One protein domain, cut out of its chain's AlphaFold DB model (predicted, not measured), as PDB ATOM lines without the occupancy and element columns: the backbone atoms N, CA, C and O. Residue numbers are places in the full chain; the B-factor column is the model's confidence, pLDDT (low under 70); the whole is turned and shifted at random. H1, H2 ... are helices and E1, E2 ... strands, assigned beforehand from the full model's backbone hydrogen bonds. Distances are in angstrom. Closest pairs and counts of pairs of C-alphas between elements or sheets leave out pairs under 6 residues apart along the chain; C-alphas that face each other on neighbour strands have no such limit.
ATOM      1  N   ALA A  60     111.783  91.379 124.721       91.31
ATOM      2  CA  ALA A  60     112.643  91.069 125.858       91.31
ATOM      3  C   ALA A  60     112.185  91.841 127.107       91.31
ATOM      4  O   ALA A  60     111.740  92.974 127.023       91.31
ATOM      5  N   GLY A  61     112.256  91.227 128.289       92.94
ATOM      6  CA  GLY A  61     111.826  91.881 129.533       92.94
ATOM      7  C   GLY A  61     110.315  91.857 129.805       92.94
ATOM      8  O   GLY A  61     109.908  92.224 130.904       92.94
ATOM      9  N   MET A  62     109.473  91.332 128.902       95.00
ATOM     10  CA  MET A  62     108.020  91.247 129.142       95.00
ATOM     11  C   MET A  62     107.633  90.470 130.400       95.00
ATOM     12  O   MET A  62     106.670  90.834 131.072       95.00
ATOM     13  N   ARG A  63     108.384  89.420 130.750       95.62
ATOM     14  CA  ARG A  63     108.175  88.697 132.010       95.62
ATOM     15  C   ARG A  63     108.346  89.626 133.210       95.62
ATOM     16  O   ARG A  63     107.465  89.700 134.055       95.62
ATOM     17  N   GLU A  64     109.457  90.355 133.254       96.00
ATOM     18  CA  GLU A  64     109.753  91.302 134.331       96.00
ATOM     19  C   GLU A  64     108.731  92.442 134.370       96.00
ATOM     20  O   GLU A  64     108.277  92.818 135.452       96.00
ATOM     21  N   LEU A  65     108.311  92.945 133.202       96.88
ATOM     22  CA  LEU A  65     107.266  93.958 133.093       96.88
ATOM     23  C   LEU A  65     105.955  93.467 133.705       96.88
ATOM     24  O   LEU A  65     105.363  94.172 134.522       96.88
ATOM     25  N   VAL A  66     105.493  92.272 133.327       96.81
ATOM     26  CA  VAL A  66     104.241  91.706 133.843       96.81
ATOM     27  C   VAL A  66     104.367  91.421 135.336       96.81
ATOM     28  O   VAL A  66     103.540  91.905 136.101       96.81
ATOM     29  N   ASP A  67     105.424  90.742 135.781       96.19
ATOM     30  CA  ASP A  67     105.609  90.375 137.189       96.19
ATOM     31  C   ASP A  67     105.615  91.614 138.108       96.19
ATOM     32  O   ASP A  67     104.922  91.648 139.131       96.19
ATOM     33  N   ARG A  68     106.342  92.674 137.722       96.62
ATOM     34  CA  ARG A  68     106.400  93.927 138.494       96.62
ATOM     35  C   ARG A  68     105.140  94.773 138.365       96.62
ATOM     36  O   ARG A  68     104.722  95.399 139.334       96.62
ATOM     37  N   SER A  69     104.520  94.824 137.190       96.62
ATOM     38  CA  SER A  69     103.302  95.620 137.012       96.62
ATOM     39  C   SER A  69     102.095  94.986 137.695       96.62
ATOM     40  O   SER A  69     101.252  95.705 138.225       96.62
ATOM     41  N   VAL A  70     102.013  93.655 137.753       94.56
ATOM     42  CA  VAL A  70     100.910  92.936 138.400       94.56
ATOM     43  C   VAL A  70     100.893  93.182 139.905       94.56
ATOM     44  O   VAL A  70      99.807  93.373 140.457       94.56
ATOM     45  N   SER A  71     102.052  93.236 140.569       93.50
ATOM     46  CA  SER A  71     102.115  93.545 142.005       93.50
ATOM     47  C   SER A  71     101.581  94.951 142.301       93.50
ATOM     48  O   SER A  71     100.688  95.086 143.137       93.50
ATOM     49  N   ILE A  72     102.016  95.955 141.535       95.62
ATOM     50  CA  ILE A  72     101.557  97.352 141.644       95.62
ATOM     51  C   ILE A  72     100.080  97.481 141.260       95.62
ATOM     52  O   ILE A  72      99.317  98.197 141.902       95.62
ATOM     53  N   SER A  73      99.636  96.743 140.239       95.38
ATOM     54  CA  SER A  73      98.274  96.843 139.712       95.38
ATOM     55  C   SER A  73      97.195  96.578 140.756       95.38
ATOM     56  O   SER A  73      96.042  96.940 140.533       95.38
ATOM     57  N   ARG A  74      97.511  95.882 141.856       94.44
ATOM     58  CA  ARG A  74      96.557  95.550 142.926       94.44
ATOM     59  C   ARG A  74      95.960  96.793 143.587       94.44
ATOM     60  O   ARG A  74      94.831  96.717 144.052       94.44
ATOM     61  N   GLU A  75      96.676  97.912 143.563       95.12
ATOM     62  CA  GLU A  75      96.234  99.199 144.114       95.12
ATOM     63  C   GLU A  75      95.317  99.982 143.161       95.12
ATOM     64  O   GLU A  75      94.740 100.997 143.544       95.12
ATOM     65  N   PHE A  76      95.167  99.513 141.918       96.06
ATOM     66  CA  PHE A  76      94.470 100.237 140.864       96.06
ATOM     67  C   PHE A  76      93.188  99.519 140.432       96.06
ATOM     68  O   PHE A  76      93.237  98.331 140.091       96.06
ATOM     69  N   PRO A  77      92.046 100.230 140.359       95.19
ATOM     70  CA  PRO A  77      90.811  99.670 139.820       95.19
ATOM     71  C   PRO A  77      90.921  99.355 138.324       95.19
ATOM     72  O   PRO A  77      90.299  98.404 137.857       95.19
ATOM     73  N   VAL A  78      91.719 100.126 137.572       94.00
ATOM     74  CA  VAL A  78      91.936  99.920 136.135       94.00
ATOM     75  C   VAL A  78      93.409 100.006 135.773       94.00
ATOM     76  O   VAL A  78      94.142 100.884 136.228       94.00
ATOM     77  N   VAL A  79      93.809  99.095 134.889       96.56
ATOM     78  CA  VAL A  79      95.116  99.086 134.241       96.56
ATOM     79  C   VAL A  79      94.906  99.274 132.746       96.56
ATOM     80  O   VAL A  79      94.163  98.515 132.131       96.56
ATOM     81  N   ARG A  80      95.551 100.274 132.151       96.56
ATOM     82  CA  ARG A  80      95.562 100.509 130.708       96.56
ATOM     83  C   ARG A  80      96.911 100.092 130.140       96.56
ATOM     84  O   ARG A  80      97.949 100.559 130.605       96.56
ATOM     85  N   VAL A  81      96.881  99.214 129.147       96.94
ATOM     86  CA  VAL A  81      98.072  98.652 128.516       96.94
ATOM     87  C   VAL A  81      98.110  99.040 127.041       96.94
ATOM     88  O   VAL A  81      97.127  98.859 126.322       96.94
ATOM     89  N   GLY A  82      99.246  99.585 126.614       95.94
ATOM     90  CA  GLY A  82      99.452 100.166 125.295       95.94
ATOM     91  C   GLY A  82      99.530  99.112 124.196       95.94
ATOM     92  O   GLY A  82     100.184  98.081 124.356       95.94
ATOM     93  N   ARG A  83      98.912  99.397 123.046       93.00
ATOM     94  CA  ARG A  83      98.999  98.549 121.842       93.00
ATOM     95  C   ARG A  83     100.374  98.545 121.167       93.00
ATOM     96  O   ARG A  83     100.623  97.721 120.300       93.00
ATOM     97  N   SER A  84     101.283  99.439 121.556       92.19
ATOM     98  CA  SER A  84     102.685  99.431 121.107       92.19
ATOM     99  C   SER A  84     103.412  98.125 121.483       92.19
ATOM    100  O   SER A  84     104.407  97.752 120.864       92.19
ATOM    101  N   ILE A  85     102.867  97.377 122.451       92.56
ATOM    102  CA  ILE A  85     103.295  96.033 122.865       92.56
ATOM    103  C   ILE A  85     102.643  94.935 121.974       92.56
ATOM    104  O   ILE A  85     102.719  93.748 122.274       92.56
ATOM    105  N   SER A  86     102.032  95.314 120.844       88.31
ATOM    106  CA  SER A  86     101.265  94.455 119.927       88.31
ATOM    107  C   SER A  86     100.054  93.804 120.604       88.31
ATOM    108  O   SER A  86      99.081  94.505 120.867       88.31
ATOM    109  N   GLU A  87     100.101  92.508 120.932       91.94
ATOM    110  CA  GLU A  87      99.019  91.741 121.570       91.94
ATOM    111  C   GLU A  87      99.274  91.528 123.083       91.94
ATOM    112  O   GLU A  87      99.437  90.396 123.546       91.94
ATOM    113  N   PRO A  88      99.314  92.586 123.921       94.06
ATOM    114  CA  PRO A  88      99.764  92.497 125.309       94.06
ATOM    115  C   PRO A  88      98.986  91.497 126.168       94.06
ATOM    116  O   PRO A  88      99.548  90.903 127.089       94.06
ATOM    117  N   HIS A  89      97.700  91.287 125.879       95.19
ATOM    118  CA  HIS A  89      96.840  90.372 126.630       95.19
ATOM    119  C   HIS A  89      97.411  88.953 126.736       95.19
ATOM    120  O   HIS A  89      97.203  88.307 127.767       95.19
ATOM    121  N   ILE A  90      98.159  88.477 125.733       95.38
ATOM    122  CA  ILE A  90      98.758  87.142 125.778       95.38
ATOM    123  C   ILE A  90      99.877  87.061 126.814       95.38
ATOM    124  O   ILE A  90      99.945  86.083 127.556       95.38
ATOM    125  N   PHE A  91     100.701  88.106 126.950       96.19
ATOM    126  CA  PHE A  91     101.766  88.146 127.951       96.19
ATOM    127  C   PHE A  91     101.190  88.175 129.364       96.19
ATOM    128  O   PHE A  91     101.641  87.429 130.232       96.19
ATOM    129  N   PHE A  92     100.153  88.989 129.586       95.69
ATOM    130  CA  PHE A  92      99.474  89.043 130.878       95.69
ATOM    131  C   PHE A  92      98.790  87.719 131.216       95.69
ATOM    132  O   PHE A  92      98.864  87.300 132.367       95.69
ATOM    133  N   ALA A  93      98.151  87.055 130.251       96.44
ATOM    134  CA  ALA A  93      97.524  85.756 130.477       96.44
ATOM    135  C   ALA A  93      98.563  84.662 130.768       96.44
ATOM    136  O   ALA A  93      98.389  83.877 131.698       96.44
ATOM    137  N   PHE A  94      99.656  84.639 129.999       96.62
ATOM    138  CA  PHE A  94     100.704  83.629 130.097       96.62
ATOM    139  C   PHE A  94     101.499  83.742 131.400       96.62
ATOM    140  O   PHE A  94     101.564  82.779 132.161       96.62
ATOM    141  N   TYR A  95     102.065  84.916 131.703       96.69
ATOM    142  CA  TYR A  95     102.935  85.078 132.874       96.69
ATOM    143  C   TYR A  95     102.173  85.075 134.205       96.69
ATOM    144  O   TYR A  95     102.734  84.671 135.218       96.69
ATOM    145  N   GLN A  96     100.885  85.437 134.213       94.94
ATOM    146  CA  GLN A  96     100.042  85.290 135.407       94.94
ATOM    147  C   GLN A  96      99.430  83.892 135.554       94.94
ATOM    148  O   GLN A  96      98.676  83.673 136.501       94.94
ATOM    149  N   ALA A  97      99.720  82.963 134.634       95.38
ATOM    150  CA  ALA A  97      99.115  81.634 134.599       95.38
ATOM    151  C   ALA A  97      97.576  81.691 134.712       95.38
ATOM    152  O   ALA A  97      96.963  80.987 135.518       95.38
ATOM    153  N   LEU A  98      96.954  82.577 133.926       95.81
ATOM    154  CA  LEU A  98      95.511  82.788 133.951       95.81
ATOM    155  C   LEU A  98      94.767  81.497 133.577       95.81
ATOM    156  O   LEU A  98      95.146  80.809 132.629       95.81
ATOM    157  N   ASP A  99      93.662  81.213 134.273       96.38
ATOM    158  CA  ASP A  99      92.760  80.120 133.902       96.38
ATOM    159  C   ASP A  99      92.297  80.290 132.437       96.38
ATOM    160  O   ASP A  99      91.645  81.295 132.112       96.38
ATOM    161  N   PRO A 100      92.569  79.313 131.547       95.81
ATOM    162  CA  PRO A 100      92.155  79.371 130.149       95.81
ATOM    163  C   PRO A 100      90.655  79.621 129.960       95.81
ATOM    164  O   PRO A 100      90.261  80.237 128.971       95.81
ATOM    165  N   ARG A 101      89.807  79.198 130.907       96.94
ATOM    166  CA  ARG A 101      88.357  79.440 130.856       96.94
ATOM    167  C   ARG A 101      88.027  80.924 130.968       96.94
ATOM    168  O   ARG A 101      87.156  81.398 130.246       96.94
ATOM    169  N   GLN A 102      88.731  81.661 131.828       95.69
ATOM    170  CA  GLN A 102      88.536  83.107 131.984       95.69
ATOM    171  C   GLN A 102      88.963  83.848 130.717       95.69
ATOM    172  O   GLN A 102      88.252  84.728 130.237       95.69
ATOM    173  N   TYR A 103      90.091  83.439 130.134       96.12
ATOM    174  CA  TYR A 103      90.571  83.998 128.875       96.12
ATOM    175  C   TYR A 103      89.582  83.753 127.727       96.12
ATOM    176  O   TYR A 103      89.207  84.686 127.023       96.12
ATOM    177  N   GLN A 104      89.096  82.517 127.581       95.19
ATOM    178  CA  GLN A 104      88.104  82.149 126.565       95.19
ATOM    179  C   GLN A 104      86.763  82.869 126.748       95.19
ATOM    180  O   GLN A 104      86.069  83.141 125.772       95.19
ATOM    181  N   GLN A 105      86.360  83.153 127.988       95.00
ATOM    182  CA  GLN A 105      85.158  83.940 128.258       95.00
ATOM    183  C   GLN A 105      85.342  85.395 127.827       95.00
ATOM    184  O   GLN A 105      84.465  85.935 127.155       95.00
ATOM    185  N   ALA A 106      86.483  86.009 128.160       94.12
ATOM    186  CA  ALA A 106      86.798  87.373 127.747       94.12
ATOM    187  C   ALA A 106      86.905  87.501 126.218       94.12
ATOM    188  O   ALA A 106      86.350  88.439 125.642       94.12
ATOM    189  N   SER A 107      87.537  86.527 125.552       94.19
ATOM    190  CA  SER A 107      87.808  86.582 124.112       94.19
ATOM    191  C   SER A 107      86.569  86.538 123.225       94.19
ATOM    192  O   SER A 107      86.611  87.027 122.098       94.19
ATOM    193  N   ARG A 108      85.430  86.047 123.729       92.50
ATOM    194  CA  ARG A 108      84.146  86.108 123.007       92.50
ATOM    195  C   ARG A 108      83.734  87.539 122.672       92.50
ATOM    196  O   ARG A 108      83.174  87.771 121.609       92.50
ATOM    197  N   ASN A 109      84.048  88.489 123.553       89.12
ATOM    198  CA  ASN A 109      83.725  89.902 123.357       89.12
ATOM    199  C   ASN A 109      84.772  90.636 122.508       89.12
ATOM    200  O   ASN A 109      84.590  91.810 122.196       89.12
ATOM    201  N   TRP A 110      85.885  89.984 122.160       92.88
ATOM    202  CA  TRP A 110      86.946  90.613 121.378       92.88
ATOM    203  C   TRP A 110      86.617  90.631 119.888       92.88
ATOM    204  O   TRP A 110      87.015  91.575 119.221       92.88
ATOM    205  N   LEU A 111      85.803  89.688 119.397       89.00
ATOM    206  CA  LEU A 111      85.408  89.554 117.982       89.00
ATOM    207  C   LEU A 111      84.771  90.816 117.369       89.00
ATOM    208  O   LEU A 111      84.739  90.957 116.154       89.00
ATOM    209  N   VAL A 112      84.363  91.783 118.197       88.56
ATOM    210  CA  VAL A 112      83.912  93.120 117.780       88.56
ATOM    211  C   VAL A 112      84.931  93.840 116.877       88.56
ATOM    212  O   VAL A 112      84.548  94.723 116.111       88.56
ATOM    213  N   PHE A 113      86.227  93.500 116.935       90.75
ATOM    214  CA  PHE A 113      87.209  94.077 116.008       90.75
ATOM    215  C   PHE A 113      86.920  93.702 114.542       90.75
ATOM    216  O   PHE A 113      87.106  94.542 113.658       90.75
ATOM    217  N   GLU A 114      86.418  92.489 114.287       90.81
ATOM    218  CA  GLU A 114      86.079  92.006 112.943       90.81
ATOM    219  C   GLU A 114      84.881  92.777 112.380       90.81
ATOM    220  O   GLU A 114      84.924  93.238 111.238       90.81
ATOM    221  N   ASP A 115      83.871  93.038 113.217       90.88
ATOM    222  CA  ASP A 115      82.705  93.862 112.864       90.88
ATOM    223  C   ASP A 115      83.101  95.302 112.493       90.88
ATOM    224  O   ASP A 115      82.410  95.981 111.731       90.88
ATOM    225  N   LYS A 116      84.237  95.782 113.015       90.25
ATOM    226  CA  LYS A 116      84.822  97.091 112.691       90.25
ATOM    227  C   LYS A 116      85.748  97.064 111.470       90.25
ATOM    228  O   LYS A 116      86.358  98.084 111.156       90.25
ATOM    229  N   GLY A 117      85.865  95.925 110.786       93.31
ATOM    230  CA  GLY A 117      86.726  95.751 109.615       93.31
ATOM    231  C   GLY A 117      88.223  95.747 109.937       93.31
ATOM    232  O   GLY A 117      89.041  95.982 109.044       93.31
ATOM    233  N   LEU A 118      88.594  95.516 111.200       92.38
ATOM    234  CA  LEU A 118      89.991  95.408 111.617       92.38
ATOM    235  C   LEU A 118      90.524  94.004 111.312       92.38
ATOM    236  O   LEU A 118      89.786  93.022 111.351       92.38
ATOM    237  N   LYS A 119      91.819  93.906 110.997       91.00
ATOM    238  CA  LYS A 119      92.463  92.625 110.653       91.00
ATOM    239  C   LYS A 119      93.009  91.894 111.871       91.00
ATOM    240  O   LYS A 119      93.123  90.674 111.843       91.00
ATOM    241  N   PHE A 120      93.381  92.650 112.896       90.06
ATOM    242  CA  PHE A 120      94.042  92.143 114.088       90.06
ATOM    243  C   PHE A 120      93.442  92.792 115.333       90.06
ATOM    244  O   PHE A 120      92.982  93.937 115.294       90.06
ATOM    245  N   LEU A 121      93.457  92.054 116.443       90.56
ATOM    246  CA  LEU A 121      92.891  92.500 117.713       90.56
ATOM    247  C   LEU A 121      93.646  93.699 118.300       90.56
ATOM    248  O   LEU A 121      93.034  94.574 118.907       90.56
ATOM    249  N   ASP A 122      94.959  93.784 118.096       89.12
ATOM    250  CA  ASP A 122      95.790  94.900 118.564       89.12
ATOM    251  C   ASP A 122      95.451  96.252 117.910       89.12
ATOM    252  O   ASP A 122      95.760  97.311 118.461       89.12
ATOM    253  N   GLN A 123      94.735  96.234 116.782       89.94
ATOM    254  CA  GLN A 123      94.192  97.434 116.142       89.94
ATOM    255  C   GLN A 123      92.938  97.964 116.851       89.94
ATOM    256  O   GLN A 123      92.540  99.110 116.629       89.94
ATOM    257  N   TYR A 124      92.290  97.143 117.681       91.56
ATOM    258  CA  TYR A 124      91.058  97.502 118.365       91.56
ATOM    259  C   TYR A 124      91.331  98.244 119.675       91.56
ATOM    260  O   TYR A 124      91.991  97.739 120.584       91.56
ATOM    261  N   ASP A 125      90.769  99.448 119.799       91.19
ATOM    262  CA  ASP A 125      90.864 100.238 121.026       91.19
ATOM    263  C   ASP A 125      89.823  99.794 122.062       91.19
ATOM    264  O   ASP A 125      88.632 100.084 121.928       91.19
ATOM    265  N   GLY A 126      90.275  99.161 123.148       85.44
ATOM    266  CA  GLY A 126      89.458  98.980 124.345       85.44
ATOM    267  C   GLY A 126      88.833  97.603 124.540       85.44
ATOM    268  O   GLY A 126      87.741  97.524 125.102       85.44
ATOM    269  N   TYR A 127      89.520  96.525 124.161       93.88
ATOM    270  CA  TYR A 127      89.202  95.197 124.693       93.88
ATOM    271  C   TYR A 127      89.806  95.007 126.093       93.88
ATOM    272  O   TYR A 127      90.693  95.752 126.517       93.88
ATOM    273  N   SER A 128      89.298  94.031 126.847       94.69
ATOM    274  CA  SER A 128      89.688  93.834 128.243       94.69
ATOM    275  C   SER A 128      89.870  92.373 128.635       94.69
ATOM    276  O   SER A 128      89.277  91.462 128.052       94.69
ATOM    277  N   LEU A 129      90.689  92.180 129.668       95.06
ATOM    278  CA  LEU A 129      90.896  90.927 130.379       95.06
ATOM    279  C   LEU A 129      90.913  91.234 131.884       95.06
ATOM    280  O   LEU A 129      91.909  91.711 132.429       95.06
ATOM    281  N   GLY A 130      89.779  91.032 132.557       92.81
ATOM    282  CA  GLY A 130      89.600  91.484 133.940       92.81
ATOM    283  C   GLY A 130      89.720  93.009 134.054       92.81
ATOM    284  O   GLY A 130      89.053  93.741 133.326       92.81
ATOM    285  N   LYS A 131      90.588  93.497 134.951       93.50
ATOM    286  CA  LYS A 131      90.859  94.939 135.138       93.50
ATOM    287  C   LYS A 131      91.822  95.548 134.109       93.50
ATOM    288  O   LYS A 131      92.048  96.759 134.128       93.50
ATOM    289  N   PHE A 132      92.426  94.716 133.259       95.88
ATOM    290  CA  PHE A 132      93.336  95.160 132.210       95.88
ATOM    291  C   PHE A 132      92.529  95.542 130.974       95.88
ATOM    292  O   PHE A 132      91.772  94.729 130.445       95.88
ATOM    293  N   ARG A 133      92.694  96.782 130.521       95.56
ATOM    294  CA  ARG A 133      92.158  97.309 129.269       95.56
ATOM    295  C   ARG A 133      93.313  97.536 128.306       95.56
ATOM    296  O   ARG A 133      94.274  98.214 128.653       95.56
ATOM    297  N   PHE A 134      93.190  97.007 127.102       95.88
ATOM    298  CA  PHE A 134      94.214  97.081 126.070       95.88
ATOM    299  C   PHE A 134      93.778  98.054 124.977       95.88
ATOM    300  O   PHE A 134      92.598  98.102 124.616       95.88
ATOM    301  N   GLY A 135      94.713  98.858 124.481       94.62
ATOM    302  CA  GLY A 135      94.426  99.860 123.461       94.62
ATOM    303  C   GLY A 135      95.380 101.043 123.522       94.62
ATOM    304  O   GLY A 135      96.540 100.901 123.903       94.62
ATOM    305  N   ASP A 136      94.895 102.216 123.129       93.56
ATOM    306  CA  ASP A 136      95.683 103.443 123.245       93.56
ATOM    307  C   ASP A 136      95.733 103.900 124.707       93.56
ATOM    308  O   ASP A 136      94.721 103.884 125.413       93.56
ATOM    309  N   LEU A 137      96.904 104.351 125.169       92.44
ATOM    310  CA  LEU A 137      97.043 104.829 126.548       92.44
ATOM    311  C   LEU A 137      96.268 106.132 126.790       92.44
ATOM    312  O   LEU A 137      95.732 106.329 127.878       92.44
ATOM    313  N   LYS A 138      96.139 106.990 125.767       89.88
ATOM    314  CA  LYS A 138      95.435 108.285 125.852       89.88
ATOM    315  C   LYS A 138      95.913 109.112 127.054       89.88
ATOM    316  O   LYS A 138      95.119 109.608 127.847       89.88
ATOM    317  N   ASN A 139      97.236 109.249 127.180       85.00
ATOM    318  CA  ASN A 139      97.919 109.865 128.327       85.00
ATOM    319  C   ASN A 139      97.516 111.330 128.601       85.00
ATOM    320  O   ASN A 139      97.733 111.832 129.703       85.00
ATOM    321  N   SER A 140      96.939 112.018 127.611       85.44
ATOM    322  CA  SER A 140      96.442 113.393 127.720       85.44
ATOM    323  C   SER A 140      95.004 113.503 128.236       85.44
ATOM    324  O   SER A 140      94.598 114.587 128.650       85.44
ATOM    325  N   GLU A 141      94.226 112.420 128.221       88.69
ATOM    326  CA  GLU A 141      92.820 112.455 128.625       88.69
ATOM    327  C   GLU A 141      92.673 112.381 130.157       88.69
ATOM    328  O   GLU A 141      93.431 111.668 130.828       88.69
ATOM    329  N   PRO A 142      91.695 113.099 130.742       89.06
ATOM    330  CA  PRO A 142      91.382 112.965 132.158       89.06
ATOM    331  C   PRO A 142      90.876 111.550 132.464       89.06
ATOM    332  O   PRO A 142      90.198 110.911 131.654       89.06
ATOM    333  N   VAL A 143      91.195 111.058 133.660       92.00
ATOM    334  CA  VAL A 143      90.726 109.757 134.155       92.00
ATOM    335  C   VAL A 143      89.754 109.975 135.307       92.00
ATOM    336  O   VAL A 143      89.934 110.878 136.111       92.00
ATOM    337  N   SER A 144      88.717 109.146 135.408       91.81
ATOM    338  CA  SER A 144      87.726 109.236 136.492       91.81
ATOM    339  C   SER A 144      88.152 108.518 137.775       91.81
ATOM    340  O   SER A 144      87.548 108.709 138.825       91.81
ATOM    341  N   GLN A 145      89.174 107.669 137.694       93.31
ATOM    342  CA  GLN A 145      89.684 106.865 138.802       93.31
ATOM    343  C   GLN A 145      91.197 106.662 138.653       93.31
ATOM    344  O   GLN A 145      91.698 106.721 137.521       93.31
ATOM    345  N   PRO A 146      91.923 106.384 139.753       94.50
ATOM    346  CA  PRO A 146      93.339 106.054 139.686       94.50
ATOM    347  C   PRO A 146      93.576 104.944 138.661       94.50
ATOM    348  O   PRO A 146      92.956 103.881 138.720       94.50
ATOM    349  N   THR A 147      94.440 105.206 137.690       95.31
ATOM    350  CA  THR A 147      94.694 104.305 136.563       95.31
ATOM    351  C   THR A 147      96.187 104.038 136.448       95.31
ATOM    352  O   THR A 147      96.995 104.969 136.454       95.31
ATOM    353  N   LEU A 148      96.549 102.759 136.334       96.75
ATOM    354  CA  LEU A 148      97.916 102.345 136.033       96.75
ATOM    355  C   LEU A 148      98.088 102.251 134.517       96.75
ATOM    356  O   LEU A 148      97.333 101.543 133.855       96.75
ATOM    357  N   TYR A 149      99.086 102.932 133.978       97.12
ATOM    358  CA  TYR A 149      99.478 102.879 132.577       97.12
ATOM    359  C   TYR A 149     100.700 101.988 132.392       97.12
ATOM    360  O   TYR A 149     101.666 102.106 133.142       97.12
ATOM    361  N   ILE A 150     100.662 101.114 131.390       97.38
ATOM    362  CA  ILE A 150     101.752 100.205 131.023       97.38
ATOM    363  C   ILE A 150     101.944 100.306 129.514       97.38
ATOM    364  O   ILE A 150     101.023 100.009 128.761       97.38
ATOM    365  N   GLY A 151     103.123 100.700 129.055       96.31
ATOM    366  CA  GLY A 151     103.391 100.854 127.625       96.31
ATOM    367  C   GLY A 151     104.867 100.768 127.306       96.31
ATOM    368  O   GLY A 151     105.697 100.566 128.200       96.31
ATOM    369  N   ARG A 152     105.193 100.960 126.032       95.12
ATOM    370  CA  ARG A 152     106.567 101.264 125.650       95.12
ATOM    371  C   ARG A 152     106.939 102.652 126.144       95.12
ATOM    372  O   ARG A 152     106.077 103.517 126.265       95.12
ATOM    373  N   ALA A 153     108.220 102.880 126.410       94.75
ATOM    374  CA  ALA A 153     108.694 104.187 126.861       94.75
ATOM    375  C   ALA A 153     108.309 105.318 125.882       94.75
ATOM    376  O   ALA A 153     107.969 106.411 126.322       94.75
ATOM    377  N   GLU A 154     108.277 105.026 124.577       93.94
ATOM    378  CA  GLU A 154     107.861 105.953 123.512       93.94
ATOM    379  C   GLU A 154     106.377 106.359 123.554       93.94
ATOM    380  O   GLU A 154     106.012 107.385 122.982       93.94
ATOM    381  N   ASP A 155     105.519 105.612 124.259       94.25
ATOM    382  CA  ASP A 155     104.106 105.980 124.413       94.25
ATOM    383  C   ASP A 155     103.916 107.168 125.370       94.25
ATOM    384  O   ASP A 155     102.841 107.776 125.418       94.25
ATOM    385  N   PHE A 156     104.930 107.479 126.180       94.75
ATOM    386  CA  PHE A 156     104.858 108.475 127.239       94.75
ATOM    387  C   PHE A 156     105.612 109.757 126.860       94.75
ATOM    388  O   PHE A 156     106.671 109.698 126.235       94.75
ATOM    389  N   PRO A 157     105.119 110.938 127.278       91.94
ATOM    390  CA  PRO A 157     105.900 112.173 127.225       91.94
ATOM    391  C   PRO A 157     107.244 112.043 127.965       91.94
ATOM    392  O   PRO A 157     107.338 111.304 128.945       91.94
ATOM    393  N   SER A 158     108.256 112.814 127.546       86.06
ATOM    394  CA  SER A 158     109.642 112.754 128.061       86.06
ATOM    395  C   SER A 158     109.757 112.803 129.588       86.06
ATOM    396  O   SER A 158     110.585 112.099 130.162       86.06
ATOM    397  N   ASP A 159     108.891 113.581 130.237       86.62
ATOM    398  CA  ASP A 159     108.921 113.851 131.680       86.62
ATOM    399  C   ASP A 159     107.717 113.242 132.416       86.62
ATOM    400  O   ASP A 159     107.296 113.714 133.474       86.62
ATOM    401  N   TYR A 160     107.111 112.201 131.840       90.19
ATOM    402  CA  TYR A 160     105.951 111.557 132.443       90.19
ATOM    403  C   TYR A 160     106.362 110.729 133.676       90.19
ATOM    404  O   TYR A 160     107.223 109.852 133.555       90.19
ATOM    405  N   PRO A 161     105.749 110.949 134.857       91.25
ATOM    406  CA  PRO A 161     106.143 110.267 136.086       91.25
ATOM    407  C   PRO A 161     105.927 108.757 135.973       91.25
ATOM    408  O   PRO A 161     104.915 108.299 135.436       91.25
ATOM    409  N   TYR A 162     106.859 107.966 136.499       94.50
ATOM    410  CA  TYR A 162     106.811 106.508 136.438       94.50
ATOM    411  C   TYR A 162     107.150 105.868 137.783       94.50
ATOM    412  O   TYR A 162     107.912 106.415 138.576       94.50
ATOM    413  N   TYR A 163     106.580 104.689 138.028       95.06
ATOM    414  CA  TYR A 163     106.971 103.827 139.143       95.06
ATOM    415  C   TYR A 163     108.295 103.139 138.850       95.06
ATOM    416  O   TYR A 163     109.211 103.139 139.666       95.06
ATOM    417  N   PHE A 164     108.379 102.542 137.663       96.25
ATOM    418  CA  PHE A 164     109.599 101.945 137.160       96.25
ATOM    419  C   PHE A 164     109.624 101.989 135.634       96.25
ATOM    420  O   PHE A 164     108.596 102.135 134.963       96.25
ATOM    421  N   ARG A 165     110.835 101.834 135.113       95.69
ATOM    422  CA  ARG A 165     111.153 101.701 133.701       95.69
ATOM    423  C   ARG A 165     112.036 100.473 133.536       95.69
ATOM    424  O   ARG A 165     112.822 100.166 134.433       95.69
ATOM    425  N   LEU A 166     111.862  99.765 132.431       95.62
ATOM    426  CA  LEU A 166     112.772  98.707 132.017       95.62
ATOM    427  C   LEU A 166     113.552  99.208 130.815       95.62
ATOM    428  O   LEU A 166     112.956  99.608 129.812       95.62
ATOM    429  N   ASP A 167     114.870  99.174 130.942       94.44
ATOM    430  CA  ASP A 167     115.778  99.503 129.861       94.44
ATOM    431  C   ASP A 167     116.194  98.213 129.155       94.44
ATOM    432  O   ASP A 167     116.372  97.156 129.768       94.44
ATOM    433  N   SER A 168     116.341  98.303 127.844       90.94
ATOM    434  CA  SER A 168     116.913  97.235 127.035       90.94
ATOM    435  C   SER A 168     118.401  97.048 127.360       90.94
ATOM    436  O   SER A 168     119.051  97.898 127.970       90.94
ATOM    437  N   LEU A 169     118.994  95.940 126.905       88.75
ATOM    438  CA  LEU A 169     120.411  95.633 127.166       88.75
ATOM    439  C   LEU A 169     121.391  96.672 126.591       88.75
ATOM    440  O   LEU A 169     122.553  96.704 126.990       88.75
ATOM    441  N   ASN A 170     120.946  97.511 125.653       86.81
ATOM    442  CA  ASN A 170     121.734  98.611 125.097       86.81
ATOM    443  C   ASN A 170     121.544  99.945 125.864       86.81
ATOM    444  O   ASN A 170     122.098 100.964 125.454       86.81
ATOM    445  N   GLY A 171     120.775  99.939 126.958       89.56
ATOM    446  CA  GLY A 171     120.508 101.096 127.813       89.56
ATOM    447  C   GLY A 171     119.371 102.006 127.343       89.56
ATOM    448  O   GLY A 171     119.136 103.035 127.970       89.56
ATOM    449  N   GLN A 172     118.668 101.674 126.254       91.25
ATOM    450  CA  GLN A 172     117.516 102.456 125.801       91.25
ATOM    451  C   GLN A 172     116.249 102.085 126.588       91.25
ATOM    452  O   GLN A 172     115.976 100.886 126.722       91.25
ATOM    453  N   PRO A 173     115.447 103.072 127.034       93.12
ATOM    454  CA  PRO A 173     114.131 102.849 127.628       93.12
ATOM    455  C   PRO A 173     113.231 101.996 126.734       93.12
ATOM    456  O   PRO A 173     112.935 102.386 125.606       93.12
ATOM    457  N   GLU A 174     112.764 100.855 127.238       93.75
ATOM    458  CA  GLU A 174     111.904  99.951 126.469       93.75
ATOM    459  C   GLU A 174     110.459 100.008 126.958       93.75
ATOM    460  O   GLU A 174     109.556 100.303 126.177       93.75
ATOM    461  N   TYR A 175     110.241  99.818 128.261       96.62
ATOM    462  CA  TYR A 175     108.909  99.840 128.865       96.62
ATOM    463  C   TYR A 175     108.833 100.815 130.021       96.62
ATOM    464  O   TYR A 175     109.794 101.003 130.766       96.62
ATOM    465  N   GLN A 176     107.649 101.375 130.218       96.75
ATOM    466  CA  GLN A 176     107.378 102.284 131.314       96.75
ATOM    467  C   GLN A 176     106.029 101.966 131.959       96.75
ATOM    468  O   GLN A 176     105.039 101.673 131.281       96.75
ATOM    469  N   VAL A 177     106.013 102.022 133.293       97.19
ATOM    470  CA  VAL A 177     104.811 101.862 134.110       97.19
ATOM    471  C   VAL A 177     104.580 103.126 134.919       97.19
ATOM    472  O   VAL A 177     105.421 103.523 135.728       97.19
ATOM    473  N   SER A 178     103.419 103.742 134.733       96.31
ATOM    474  CA  SER A 178     103.117 105.072 135.255       96.31
ATOM    475  C   SER A 178     101.739 105.152 135.893       96.31
ATOM    476  O   SER A 178     100.822 104.423 135.528       96.31
ATOM    477  N   ARG A 179     101.573 106.076 136.839       93.88
ATOM    478  CA  ARG A 179     100.290 106.371 137.483       93.88
ATOM    479  C   ARG A 179      99.612 107.561 136.825       93.88
ATOM    480  O   ARG A 179     100.275 108.515 136.424       93.88
ATOM    481  N   ARG A 180      98.282 107.542 136.811       90.94
ATOM    482  CA  ARG A 180      97.462 108.732 136.607       90.94
ATOM    483  C   ARG A 180      96.342 108.784 137.629       90.94
ATOM    484  O   ARG A 180      95.585 107.825 137.767       90.94
ATOM    485  N   ASP A 181      96.252 109.913 138.314       90.31
ATOM    486  CA  ASP A 181      95.176 110.203 139.250       90.31
ATOM    487  C   ASP A 181      94.048 110.987 138.579       90.31
ATOM    488  O   ASP A 181      94.286 111.640 137.554       90.31
TER     489      ASP A 181
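This is residues 60 to 181 of the 183 residues of an uncharacterized protein of Candidatus Amesbacteria bacterium RIFOXYB1_FULL_47_9 (UniProt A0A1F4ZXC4). A strongly twisted sheet of six strands makes a wall, and two helices, H1 and H2, pack over one face of it. H3 only grazes the sheet at its E2 edge, and the short H4 lies far out from the domain's middle, touching no helix. The printed part has 122 residues with four named helices and six named strands, in the order H1, E1, H2, H3, H4, E2, E3, E4, E5, E6; the sheet is mixed, with the order E2, E3, E1, E4, E6, E5, and the class is mixed, helices and strands. The whole is compact, with a radius of gyration of the C-alphas of 14.2 A, and rounded, spanning 38 by 31 by 29 A.

In the sheet, E2 is residues 127 to 129, E3 is 132 to 135, E1 is 78 to 82 with a length of 13.2 A, E4 is 147 to 152 with 16.4 A, E6 is 173 to 180 with 19.8 A, and E5 is 164 to 167. H1, residues 62 to 73, is 15.4 A long and begins with C-alpha 62 at (108.020, 91.247, 129.142). H2 is residues 88 to 95, 11.1 A long, H3 is 100 to 107, 10.4 A long, and H4 is 112 to 115. E6 ends with C-alpha 180 at (97.462, 108.732, 136.607).

E1 is parallel to E4, with N 80 and O 148 2.8 A apart, and to E3, with N 133 and O 79 2.8 A apart. E4 and E6 are antiparallel, with N 149 and O 178 at 2.8 A. The hairpins are E2 and E3, with N 129 and O 132 at 2.9 A, and E5 and E6, with N 166 and O 175 at 2.9 A; these N and O pairs are within hydrogen-bond range. H1 and H2 on one face of the sheet make two layers, helices over strands. H1 lies over E4 and E6 at a height of 8.7 A over the sheet and runs along the strands, at 9 degrees to E4 on the local plane; its closest C-alphas to E4 are those of Ser 73 and Leu 148, 6.6 A. H2 lies over E3 at a height of 9.2 A. H1, with residues 62 to 67 alone, touches H2 about perpendicular, at 90 degrees, the C-alphas of Val 66 and Phe 92 being closest at 6.2 A. H2 and H3 are close but not clearly touching, Ala 93 and Tyr 103 having the closest C-alphas at 7.3 A. H3 only grazes the sheet with residues 102 to 107, and H4 is not on it. Every O i to N i+4 pair is within hydrogen-bond range in H2 and H3, and 6 of 8 are in H1; H4 is too short for such a pair.

The two C-alphas farthest apart, of Asp 115 and Gly 171, are 41.3 A apart. The links H4 to E2, E3 to E4 and E4 to E5 are long, with 11 residues each. The printed part has no cut, and no printed residue is under 70 in pLDDT.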